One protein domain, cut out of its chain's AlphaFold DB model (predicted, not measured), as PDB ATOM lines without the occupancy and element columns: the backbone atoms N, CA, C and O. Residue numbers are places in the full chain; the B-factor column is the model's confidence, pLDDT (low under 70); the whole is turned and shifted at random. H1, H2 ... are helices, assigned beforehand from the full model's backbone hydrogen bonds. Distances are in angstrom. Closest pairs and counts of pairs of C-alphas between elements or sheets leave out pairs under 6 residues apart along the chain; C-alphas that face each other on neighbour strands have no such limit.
ATOM      1  N   GLY A  99    -140.181 459.905 -27.086       62.62
ATOM      2  CA  GLY A  99    -140.718 460.701 -25.979       62.62
ATOM      3  C   GLY A  99    -141.046 459.905 -24.708       62.62
ATOM      4  O   GLY A  99    -141.053 460.470 -23.614       62.62
ATOM      5  N   ASP A 100    -141.308 458.599 -24.804       60.22
ATOM      6  CA  ASP A 100    -141.504 457.751 -23.624       60.22
ATOM      7  C   ASP A 100    -140.171 457.388 -22.965       60.22
ATOM      8  O   ASP A 100    -140.082 457.391 -21.736       60.22
ATOM      9  N   ALA A 101    -139.138 457.116 -23.769       64.25
ATOM     10  CA  ALA A 101    -137.793 456.831 -23.274       64.25
ATOM     11  C   ALA A 101    -137.196 458.052 -22.561       64.25
ATOM     12  O   ALA A 101    -136.639 457.926 -21.470       64.25
ATOM     13  N   GLU A 102    -137.391 459.242 -23.132       67.56
ATOM     14  CA  GLU A 102    -136.974 460.507 -22.532       67.56
ATOM     15  C   GLU A 102    -137.679 460.763 -21.191       67.56
ATOM     16  O   GLU A 102    -137.026 461.006 -20.175       67.56
ATOM     17  N   ARG A 103    -139.013 460.629 -21.139       67.00
ATOM     18  CA  ARG A 103    -139.776 460.787 -19.887       67.00
ATOM     19  C   ARG A 103    -139.346 459.797 -18.815       67.00
ATOM     20  O   ARG A 103    -139.287 460.161 -17.643       67.00
ATOM     21  N   GLU A 104    -139.062 458.556 -19.197       67.56
ATOM     22  CA  GLU A 104    -138.600 457.536 -18.263       67.56
ATOM     23  C   GLU A 104    -137.196 457.848 -17.733       67.56
ATOM     24  O   GLU A 104    -136.965 457.750 -16.528       67.56
ATOM     25  N   ALA A 105    -136.274 458.279 -18.598       70.50
ATOM     26  CA  ALA A 105    -134.942 458.715 -18.187       70.50
ATOM     27  C   ALA A 105    -135.017 459.893 -17.200       70.50
ATOM     28  O   ALA A 105    -134.380 459.852 -16.145       70.50
ATOM     29  N   ILE A 106    -135.862 460.889 -17.488       70.88
ATOM     30  CA  ILE A 106    -136.109 462.035 -16.601       70.88
ATOM     31  C   ILE A 106    -136.680 461.573 -15.254       70.88
ATOM     32  O   ILE A 106    -136.231 462.031 -14.204       70.88
ATOM     33  N   GLU A 107    -137.649 460.657 -15.248       71.50
ATOM     34  CA  GLU A 107    -138.261 460.178 -14.006       71.50
ATOM     35  C   GLU A 107    -137.275 459.358 -13.159       71.50
ATOM     36  O   GLU A 107    -137.203 459.558 -11.946       71.50
ATOM     37  N   ARG A 108    -136.448 458.498 -13.771       74.31
ATOM     38  CA  ARG A 108    -135.380 457.782 -13.049       74.31
ATOM     39  C   ARG A 108    -134.374 458.752 -12.431       74.31
ATOM     40  O   ARG A 108    -133.985 458.572 -11.276       74.31
ATOM     41  N   LEU A 109    -133.985 459.792 -13.171       72.75
ATOM     42  CA  LEU A 109    -133.106 460.838 -12.649       72.75
ATOM     43  C   LEU A 109    -133.757 461.577 -11.474       72.75
ATOM     44  O   LEU A 109    -133.100 461.788 -10.461       72.75
ATOM     45  N   ARG A 110    -135.057 461.888 -11.545       70.69
ATOM     46  CA  ARG A 110    -135.797 462.523 -10.437       70.69
ATOM     47  C   ARG A 110    -135.882 461.655  -9.187       70.69
ATOM     48  O   ARG A 110    -135.722 462.172  -8.082       70.69
ATOM     49  N   VAL A 111    -136.133 460.357  -9.342       71.69
ATOM     50  CA  VAL A 111    -136.148 459.413  -8.212       71.69
ATOM     51  C   VAL A 111    -134.767 459.359  -7.556       71.69
ATOM     52  O   VAL A 111    -134.668 459.485  -6.336       71.69
ATOM     53  N   SER A 112    -133.700 459.275  -8.357       72.25
ATOM     54  CA  SER A 112    -132.319 459.332  -7.860       72.25
ATOM     55  C   SER A 112    -132.006 460.655  -7.150       72.25
ATOM     56  O   SER A 112    -131.313 460.643  -6.136       72.25
ATOM     57  N   ALA A 113    -132.521 461.776  -7.661       74.19
ATOM     58  CA  ALA A 113    -132.351 463.109  -7.082       74.19
ATOM     59  C   ALA A 113    -133.003 463.180  -5.700       74.19
ATOM     60  O   ALA A 113    -132.352 463.486  -4.704       74.19
ATOM     61  N   THR A 114    -134.259 462.741  -5.619       69.94
ATOM     62  CA  THR A 114    -135.047 462.753  -4.382       69.94
ATOM     63  C   THR A 114    -134.410 461.885  -3.294       69.94
ATOM     64  O   THR A 114    -134.333 462.308  -2.145       69.94
ATOM     65  N   ALA A 115    -133.899 460.701  -3.651       72.81
ATOM     66  CA  ALA A 115    -133.213 459.811  -2.712       72.81
ATOM     67  C   ALA A 115    -131.917 460.420  -2.142       72.81
ATOM     68  O   ALA A 115    -131.565 460.152  -0.997       72.81
ATOM     69  N   GLY A 116    -131.225 461.251  -2.926       69.62
ATOM     70  CA  GLY A 116    -130.022 461.969  -2.501       69.62
ATOM     71  C   GLY A 116    -130.285 463.333  -1.859       69.62
ATOM     72  O   GLY A 116    -129.326 464.010  -1.504       69.62
ATOM     73  N   GLY A 117    -131.549 463.762  -1.749       74.81
ATOM     74  CA  GLY A 117    -131.895 465.127  -1.338       74.81
ATOM     75  C   GLY A 117    -131.458 466.202  -2.341       74.81
ATOM     76  O   GLY A 117    -131.343 467.362  -1.959       74.81
ATOM     77  N   LYS A 118    -131.211 465.813  -3.596       78.56
ATOM     78  CA  LYS A 118    -130.736 466.674  -4.678       78.56
ATOM     79  C   LYS A 118    -131.844 466.988  -5.675       78.56
ATOM     80  O   LYS A 118    -132.819 466.247  -5.811       78.56
ATOM     81  N   SER A 119    -131.694 468.087  -6.391       81.31
ATOM     82  CA  SER A 119    -132.529 468.497  -7.516       81.31
ATOM     83  C   SER A 119    -132.137 467.749  -8.799       81.31
ATOM     84  O   SER A 119    -131.056 467.169  -8.900       81.31
ATOM     85  N   LEU A 120    -133.033 467.723  -9.794       81.25
ATOM     86  CA  LEU A 120    -132.719 467.096 -11.084       81.25
ATOM     87  C   LEU A 120    -131.519 467.787 -11.738       81.25
ATOM     88  O   LEU A 120    -130.597 467.114 -12.188       81.25
ATOM     89  N   GLY A 121    -131.531 469.119 -11.745       81.81
ATOM     90  CA  GLY A 121    -130.431 469.916 -12.265       81.81
ATOM     91  C   GLY A 121    -129.123 469.670 -11.513       81.81
ATOM     92  O   GLY A 121    -128.084 469.538 -12.142       81.81
ATOM     93  N   GLU A 122    -129.175 469.511 -10.190       80.62
ATOM     94  CA  GLU A 122    -127.994 469.187  -9.377       80.62
ATOM     95  C   GLU A 122    -127.349 467.860  -9.800       80.62
ATOM     96  O   GLU A 122    -126.135 467.776  -9.958       80.62
ATOM     97  N   ILE A 123    -128.160 466.833 -10.075       83.12
ATOM     98  CA  ILE A 123    -127.655 465.567 -10.622       83.12
ATOM     99  C   ILE A 123    -127.062 465.742 -12.023       83.12
ATOM    100  O   ILE A 123    -126.084 465.071 -12.354       83.12
ATOM    101  N   LEU A 124    -127.665 466.583 -12.868       84.44
ATOM    102  CA  LEU A 124    -127.155 466.826 -14.218       84.44
ATOM    103  C   LEU A 124    -125.785 467.509 -14.170       84.44
ATOM    104  O   LEU A 124    -124.872 467.064 -14.864       84.44
ATOM    105  N   VAL A 125    -125.626 468.502 -13.295       84.56
ATOM    106  CA  VAL A 125    -124.359 469.202 -13.058       84.56
ATOM    107  C   VAL A 125    -123.289 468.247 -12.525       84.56
ATOM    108  O   VAL A 125    -122.209 468.146 -13.100       84.56
ATOM    109  N   GLU A 126    -123.597 467.444 -11.504       82.56
ATOM    110  CA  GLU A 126    -122.646 466.469 -10.941       82.56
ATOM    111  C   GLU A 126    -122.178 465.404 -11.937       82.56
ATOM    112  O   GLU A 126    -121.090 464.846 -11.797       82.56
ATOM    113  N   ARG A 127    -123.001 465.094 -12.940       82.19
ATOM    114  CA  ARG A 127    -122.666 464.129 -13.994       82.19
ATOM    115  C   ARG A 127    -121.990 464.772 -15.206       82.19
ATOM    116  O   ARG A 127    -121.730 464.057 -16.171       82.19
ATOM    117  N   GLY A 128    -121.728 466.082 -15.174       79.50
ATOM    118  CA  GLY A 128    -121.156 466.829 -16.296       79.50
ATOM    119  C   GLY A 128    -122.081 466.895 -17.513       79.50
ATOM    120  O   GLY A 128    -121.610 466.961 -18.645       79.50
ATOM    121  N   LEU A 129    -123.396 466.800 -17.294       82.19
ATOM    122  CA  LEU A 129    -124.422 466.853 -18.341       82.19
ATOM    123  C   LEU A 129    -125.050 468.245 -18.488       82.19
ATOM    124  O   LEU A 129    -125.790 468.466 -19.442       82.19
ATOM    125  N   ALA A 130    -124.798 469.140 -17.535       84.69
ATOM    126  CA  ALA A 130    -125.220 470.535 -17.549       84.69
ATOM    127  C   ALA A 130    -124.203 471.379 -16.774       84.69
ATOM    128  O   ALA A 130    -123.521 470.867 -15.884       84.69
ATOM    129  N   GLU A 131    -124.134 472.667 -17.075       82.38
ATOM    130  CA  GLU A 131    -123.334 473.624 -16.312       82.38
ATOM    131  C   GLU A 131    -124.172 474.230 -15.167       82.38
ATOM    132  O   GLU A 131    -125.388 474.412 -15.313       82.38
ATOM    133  N   PRO A 132    -123.572 474.601 -14.018       80.25
ATOM    134  CA  PRO A 132    -124.294 475.226 -12.905       80.25
ATOM    135  C   PRO A 132    -125.152 476.428 -13.334       80.25
ATOM    136  O   PRO A 132    -126.298 476.583 -12.897       80.25
ATOM    137  N   LYS A 133    -124.647 477.260 -14.253       81.69
ATOM    138  CA  LYS A 133    -125.364 478.435 -14.782       81.69
ATOM    139  C   LYS A 133    -126.624 478.103 -15.589       81.69
ATOM    140  O   LYS A 133    -127.457 478.988 -15.808       81.69
ATOM    141  N   GLU A 134    -126.808 476.848 -15.987       80.25
ATOM    142  CA  GLU A 134    -127.987 476.375 -16.714       80.25
ATOM    143  C   GLU A 134    -129.146 475.969 -15.788       80.25
ATOM    144  O   GLU A 134    -130.263 475.792 -16.273       80.25
ATOM    145  N   LEU A 135    -128.927 475.903 -14.465       79.50
ATOM    146  CA  LEU A 135    -129.954 475.551 -13.475       79.50
ATOM    147  C   LEU A 135    -131.114 476.557 -13.469       79.50
ATOM    148  O   LEU A 135    -130.933 477.714 -13.094       79.50
ATOM    149  N   LYS A 136    -132.323 476.134 -13.835       79.31
ATOM    150  CA  LYS A 136    -133.540 476.964 -13.827       79.31
ATOM    151  C   LYS A 136    -134.408 476.678 -12.602       79.31
ATOM    152  O   LYS A 136    -134.282 475.649 -11.946       79.31
ATOM    153  N   ILE A 137    -135.379 477.558 -12.340       70.88
ATOM    154  CA  ILE A 137    -136.400 477.370 -11.286       70.88
ATOM    155  C   ILE A 137    -137.134 476.024 -11.458       70.88
ATOM    156  O   ILE A 137    -137.445 475.354 -10.478       70.88
ATOM    157  N   SER A 138    -137.353 475.575 -12.699       67.25
ATOM    158  CA  SER A 138    -137.981 474.281 -13.001       67.25
ATOM    159  C   SER A 138    -137.179 473.056 -12.545       67.25
ATOM    160  O   SER A 138    -137.742 471.963 -12.489       67.25
ATOM    161  N   ASP A 139    -135.896 473.221 -12.218       71.81
ATOM    162  CA  ASP A 139    -135.000 472.125 -11.843       71.81
ATOM    163  C   ASP A 139    -135.029 471.828 -10.342       71.81
ATOM    164  O   ASP A 139    -134.296 470.959  -9.872       71.81
ATOM    165  N   GLN A 140    -135.873 472.523  -9.576       72.56
ATOM    166  CA  GLN A 140    -136.035 472.341  -8.136       72.56
ATOM    167  C   GLN A 140    -136.524 470.931  -7.757       72.56
ATOM    168  O   GLN A 140    -137.201 470.233  -8.517       72.56
ATOM    169  N   VAL A 141    -136.188 470.509  -6.532       72.88
ATOM    170  CA  VAL A 141    -136.644 469.236  -5.962       72.88
ATOM    171  C   VAL A 141    -138.169 469.236  -5.881       72.88
ATOM    172  O   VAL A 141    -138.786 470.122  -5.285       72.88
ATOM    173  N   ARG A 142    -138.809 468.216  -6.456       68.19
ATOM    174  CA  ARG A 142    -140.265 468.086  -6.378       68.19
ATOM    175  C   ARG A 142    -140.677 467.849  -4.924       68.19
ATOM    176  O   ARG A 142    -140.308 466.841  -4.331       68.19
ATOM    177  N   GLY A 143    -141.486 468.752  -4.372       70.00
ATOM    178  CA  GLY A 143    -141.925 468.673  -2.976       70.00
ATOM    179  C   GLY A 143    -140.929 469.244  -1.966       70.00
ATOM    180  O   GLY A 143    -141.077 468.980  -0.775       70.00
ATOM    181  N   ASP A 144    -139.953 470.032  -2.422       80.38
ATOM    182  CA  ASP A 144    -139.057 470.797  -1.558       80.38
ATOM    183  C   ASP A 144    -139.844 471.609  -0.519       80.38
ATOM    184  O   ASP A 144    -140.718 472.418  -0.844       80.38
ATOM    185  N   SER A 145    -139.537 471.372   0.757       80.69
ATOM    186  CA  SER A 145    -140.239 472.010   1.868       80.69
ATOM    187  C   SER A 145    -140.032 473.526   1.923       80.69
ATOM    188  O   SER A 145    -140.920 474.232   2.398       80.69
ATOM    189  N   VAL A 146    -138.896 474.034   1.435       84.50
ATOM    190  CA  VAL A 146    -138.588 475.469   1.392       84.50
ATOM    191  C   VAL A 146    -139.371 476.125   0.261       84.50
ATOM    192  O   VAL A 146    -140.091 477.089   0.509       84.50
ATOM    193  N   VAL A 147    -139.327 475.546  -0.943       85.81
ATOM    194  CA  VAL A 147    -140.103 476.027  -2.103       85.81
ATOM    195  C   VAL A 147    -141.592 476.039  -1.780       85.81
ATOM    196  O   VAL A 147    -142.250 477.063  -1.938       85.81
ATOM    197  N   ARG A 148    -142.118 474.939  -1.224       86.75
ATOM    198  CA  ARG A 148    -143.530 474.848  -0.842       86.75
ATOM    199  C   ARG A 148    -143.918 475.932   0.167       86.75
ATOM    200  O   ARG A 148    -145.007 476.485   0.057       86.75
ATOM    201  N   LYS A 149    -143.055 476.251   1.142       88.00
ATOM    202  CA  LYS A 149    -143.305 477.345   2.098       88.00
ATOM    203  C   LYS A 149    -143.362 478.701   1.401       88.00
ATOM    204  O   LYS A 149    -144.238 479.491   1.738       88.00
ATOM    205  N   ILE A 150    -142.475 478.964   0.442       87.12
ATOM    206  CA  ILE A 150    -142.466 480.213  -0.333       87.12
ATOM    207  C   ILE A 150    -143.747 480.323  -1.172       87.12
ATOM    208  O   ILE A 150    -144.478 481.303  -1.045       87.12
ATOM    209  N   GLU A 151    -144.087 479.292  -1.948       88.31
ATOM    210  CA  GLU A 151    -145.288 479.270  -2.797       88.31
ATOM    211  C   GLU A 151    -146.584 479.448  -1.991       88.31
ATOM    212  O   GLU A 151    -147.467 480.220  -2.375       88.31
ATOM    213  N   GLN A 152    -146.686 478.760  -0.850       90.94
ATOM    214  CA  GLN A 152    -147.872 478.768   0.011       90.94
ATOM    215  C   GLN A 152    -147.935 479.972   0.954       90.94
ATOM    216  O   GLN A 152    -148.914 480.095   1.690       90.94
ATOM    217  N   SER A 153    -146.928 480.850   0.966       90.56
ATOM    218  CA  SER A 153    -146.924 482.013   1.853       90.56
ATOM    219  C   SER A 153    -147.977 483.028   1.393       90.56
ATOM    220  O   SER A 153    -147.829 483.609   0.318       90.56
ATOM    221  N   PRO A 154    -149.037 483.280   2.189       90.06
ATOM    222  CA  PRO A 154    -150.119 484.181   1.789       90.06
ATOM    223  C   PRO A 154    -149.720 485.660   1.892       90.06
ATOM    224  O   PRO A 154    -150.394 486.518   1.335       90.06
ATOM    225  N   ASN A 155    -148.633 485.952   2.610       94.06
ATOM    226  CA  ASN A 155    -148.180 487.309   2.914       94.06
ATOM    227  C   ASN A 155    -147.102 487.822   1.949       94.06
ATOM    228  O   ASN A 155    -146.623 488.934   2.136       94.06
ATOM    229  N   ILE A 156    -146.694 487.014   0.968       91.38
ATOM    230  CA  ILE A 156    -145.665 487.376  -0.007       91.38
ATOM    231  C   ILE A 156    -146.357 487.510  -1.371       91.38
ATOM    232  O   ILE A 156    -147.022 486.557  -1.792       91.38
ATOM    233  N   PRO A 157    -146.254 488.659  -2.057       94.88
ATOM    234  CA  PRO A 157    -146.710 488.814  -3.435       94.88
ATOM    235  C   PRO A 157    -146.036 487.809  -4.378       94.88
ATOM    236  O   PRO A 157    -144.883 487.435  -4.177       94.88
ATOM    237  N   ASP A 158    -146.726 487.391  -5.439       88.81
ATOM    238  CA  ASP A 158    -146.204 486.356  -6.347       88.81
ATOM    239  C   ASP A 158    -144.918 486.778  -7.083       88.81
ATOM    240  O   ASP A 158    -144.042 485.942  -7.311       88.81
ATOM    241  N   ASP A 159    -144.753 488.069  -7.379       90.44
ATOM    242  CA  ASP A 159    -143.513 488.599  -7.961       90.44
ATOM    243  C   ASP A 159    -142.328 488.448  -6.992       90.44
ATOM    244  O   ASP A 159    -141.256 487.986  -7.379       90.44
ATOM    245  N   GLU A 160    -142.547 488.729  -5.706       92.62
ATOM    246  CA  GLU A 160    -141.526 488.592  -4.664       92.62
ATOM    247  C   GLU A 160    -141.208 487.114  -4.378       92.62
ATOM    248  O   GLU A 160    -140.048 486.752  -4.191       92.62
ATOM    249  N   LYS A 161    -142.202 486.215  -4.448       88.44
ATOM    250  CA  LYS A 161    -141.956 484.762  -4.396       88.44
ATOM    251  C   LYS A 161    -141.035 484.308  -5.523       88.44
ATOM    252  O   LYS A 161    -140.133 483.510  -5.279       88.44
ATOM    253  N   ASN A 162    -141.260 484.795  -6.742       86.56
ATOM    254  CA  ASN A 162    -140.423 484.443  -7.885       86.56
ATOM    255  C   ASN A 162    -138.977 484.898  -7.686       86.56
ATOM    256  O   ASN A 162    -138.064 484.143  -8.018       86.56
ATOM    257  N   ASP A 163    -138.759 486.087  -7.131       90.00
ATOM    258  CA  ASP A 163    -137.410 486.577  -6.856       90.00
ATOM    259  C   ASP A 163    -136.730 485.765  -5.745       90.00
ATOM    260  O   ASP A 163    -135.613 485.293  -5.944       90.00
ATOM    261  N   ILE A 164    -137.440 485.431  -4.662       88.81
ATOM    262  CA  ILE A 164    -136.918 484.533  -3.614       88.81
ATOM    263  C   ILE A 164    -136.560 483.148  -4.188       88.81
ATOM    264  O   ILE A 164    -135.553 482.548  -3.806       88.81
ATOM    265  N   LEU A 165    -137.362 482.611  -5.115       87.25
ATOM    266  CA  LEU A 165    -137.077 481.328  -5.768       87.25
ATOM    267  C   LEU A 165    -135.863 481.397  -6.706       87.25
ATOM    268  O   LEU A 165    -135.140 480.402  -6.820       87.25
ATOM    269  N   LYS A 166    -135.623 482.539  -7.364       87.31
ATOM    270  CA  LYS A 166    -134.394 482.773  -8.142       87.31
ATOM    271  C   LYS A 166    -133.178 482.848  -7.227       87.31
ATOM    272  O   LYS A 166    -132.190 482.177  -7.509       87.31
ATOM    273  N   ASP A 167    -133.273 483.582  -6.122       88.50
ATOM    274  CA  ASP A 167    -132.190 483.699  -5.140       88.50
ATOM    275  C   ASP A 167    -131.832 482.331  -4.549       88.50
ATOM    276  O   ASP A 167    -130.660 481.976  -4.436       88.50
ATOM    277  N   LEU A 168    -132.841 481.505  -4.249       86.56
ATOM    278  CA  LEU A 168    -132.637 480.128  -3.800       86.56
ATOM    279  C   LEU A 168    -131.907 479.273  -4.849       86.56
ATOM    280  O   LEU A 168    -131.059 478.451  -4.492       86.56
ATOM    281  N   ALA A 169    -132.228 479.442  -6.133       82.69
ATOM    282  CA  ALA A 169    -131.539 478.740  -7.215       82.69
ATOM    283  C   ALA A 169    -130.078 479.204  -7.352       82.69
ATOM    284  O   ALA A 169    -129.189 478.370  -7.517       82.69
ATOM    285  N   GLU A 170    -129.808 480.504  -7.221       84.56
ATOM    286  CA  GLU A 170    -128.448 481.050  -7.268       84.56
ATOM    287  C   GLU A 170    -127.604 480.601  -6.066       84.56
ATOM    288  O   GLU A 170    -126.444 480.219  -6.229       84.56
ATOM    289  N   LEU A 171    -128.194 480.522  -4.870       85.25
ATOM    290  CA  LEU A 171    -127.521 479.999  -3.678       85.25
ATOM    291  C   LEU A 171    -127.081 478.535  -3.861       85.25
ATOM    292  O   LEU A 171    -125.982 478.142  -3.459       85.25
ATOM    293  N   ARG A 172    -127.902 477.722  -4.536       80.94
ATOM    294  CA  ARG A 172    -127.525 476.351  -4.915       80.94
ATOM    295  C   ARG A 172    -126.374 476.331  -5.912       80.94
ATOM    296  O   ARG A 172    -125.425 475.583  -5.711       80.94
ATOM    297  N   ARG A 173    -126.397 477.186  -6.940       81.25
ATOM    298  CA  ARG A 173    -125.271 477.330  -7.885       81.25
ATOM    299  C   ARG A 173    -123.973 477.702  -7.183       81.25
ATOM    300  O   ARG A 173    -122.922 477.152  -7.490       81.25
ATOM    301  N   GLN A 174    -124.035 478.619  -6.221       82.44
ATOM    302  CA  GLN A 174    -122.873 478.986  -5.419       82.44
ATOM    303  C   GLN A 174    -122.331 477.794  -4.623       82.44
ATOM    304  O   GLN A 174    -121.122 477.583  -4.596       82.44
ATOM    305  N   THR A 175    -123.219 476.963  -4.077       80.81
ATOM    306  CA  THR A 175    -122.834 475.727  -3.388       80.81
ATOM    307  C   THR A 175    -122.046 474.782  -4.314       80.81
ATOM    308  O   THR A 175    -121.042 474.219  -3.889       80.81
ATOM    309  N   PHE A 176    -122.415 474.650  -5.597       76.06
ATOM    310  CA  PHE A 176    -121.635 473.860  -6.572       76.06
ATOM    311  C   PHE A 176    -120.227 474.407  -6.798       76.06
ATOM    312  O   PHE A 176    -119.264 473.639  -6.764       76.06
ATOM    313  N   ARG A 177    -120.108 475.730  -6.953       79.19
ATOM    314  CA  ARG A 177    -118.809 476.403  -7.096       79.19
ATOM    315  C   ARG A 177    -117.913 476.149  -5.881       79.19
ATOM    316  O   ARG A 177    -116.729 475.871  -6.036       79.19
ATOM    317  N   GLU A 178    -118.478 476.172  -4.673       80.56
ATOM    318  CA  GLU A 178    -117.748 475.871  -3.431       80.56
ATOM    319  C   GLU A 178    -117.262 474.414  -3.351       80.56
ATOM    320  O   GLU A 178    -116.198 474.154  -2.791       80.56
ATOM    321  N   TYR A 179    -117.988 473.470  -3.957       76.50
ATOM    322  CA  TYR A 179    -117.567 472.069  -4.071       76.50
ATOM    323  C   TYR A 179    -116.570 471.803  -5.214       76.50
ATOM    324  O   TYR A 179    -116.203 470.648  -5.436       76.50
ATOM    325  N   GLY A 180    -116.096 472.842  -5.912       71.75
ATOM    326  CA  GLY A 180    -115.127 472.712  -7.004       71.75
ATOM    327  C   GLY A 180    -115.727 472.127  -8.283       71.75
ATOM    328  O   GLY A 180    -115.016 471.496  -9.063       71.75
TER     329      GLY A 180
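This is residues 99 to 180 of the 183 residues of the protein "HTH cro/C1-type domain-containing protein" of Acrocarpospora macrocephala (UniProt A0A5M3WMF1). Two helix pairs are joined by a long winding stretch: H1 meets the short H2 at nearly a right angle, and the short H3 folds back along the first part of the long H4 as a helical hairpin. Residues 127 to 144, with no named element, pass through the middle between the two pairs, while residues 99 to 105 of H1 stick out from the body. The 82 printed residues hold four named helices, in the order H1, H2, H3, H4, and no named strand; the class is all helix. The whole is only just compact, close to loose, with a radius of gyration of the C-alphas of 13.7 A and spans of 40 by 32 by 22 A.

H1, residues 99 to 115, touches H2, residues 120 to 126, with residues 109 to 113 alone. Their closest C-alphas, those of Arg 110 and Leu 120, are 5.6 A apart, and their lines are about perpendicular at 77 degrees. H3, residues 145 to 151, and H4, residues 158 to 178, form a hairpin; they touch, with the closest C-alphas, those of Ile 150 and Lys 161, 6.1 A apart. H4 touches H3 with residues 158 to 165 alone. H3 and H4 run opposite ways at a shallow tilt of 33 degrees, only just short of steep. H2 and H4 are near each other, with 6 pairs of C-alphas within 10 A. H1 is apart from H3 and from H4, and H2 is apart from H3. In H1, H2, H3 and H4 every O i to N i+4 pair is within hydrogen-bond range.

H1 begins at C-alpha 99, (-140.718, 460.701, -25.979), and is 24.5 A long. H2 begins at C-alpha 120, (-132.719, 467.096, -11.084), and is 10.1 A long; H3 is 10.0 A long. H4, 30.5 A long, ends at C-alpha 178, (-117.748, 475.871, -3.431).

The C-alphas farthest apart, those of Ala 101 and Asn 155, are 41.5 A apart. The printed part has no cut. The link from H2 to H3 is long, with 18 residues. The mean pLDDT of the printed part is 79.8; residues 99 to 104, 114, 116, 138 and 142 are under 70.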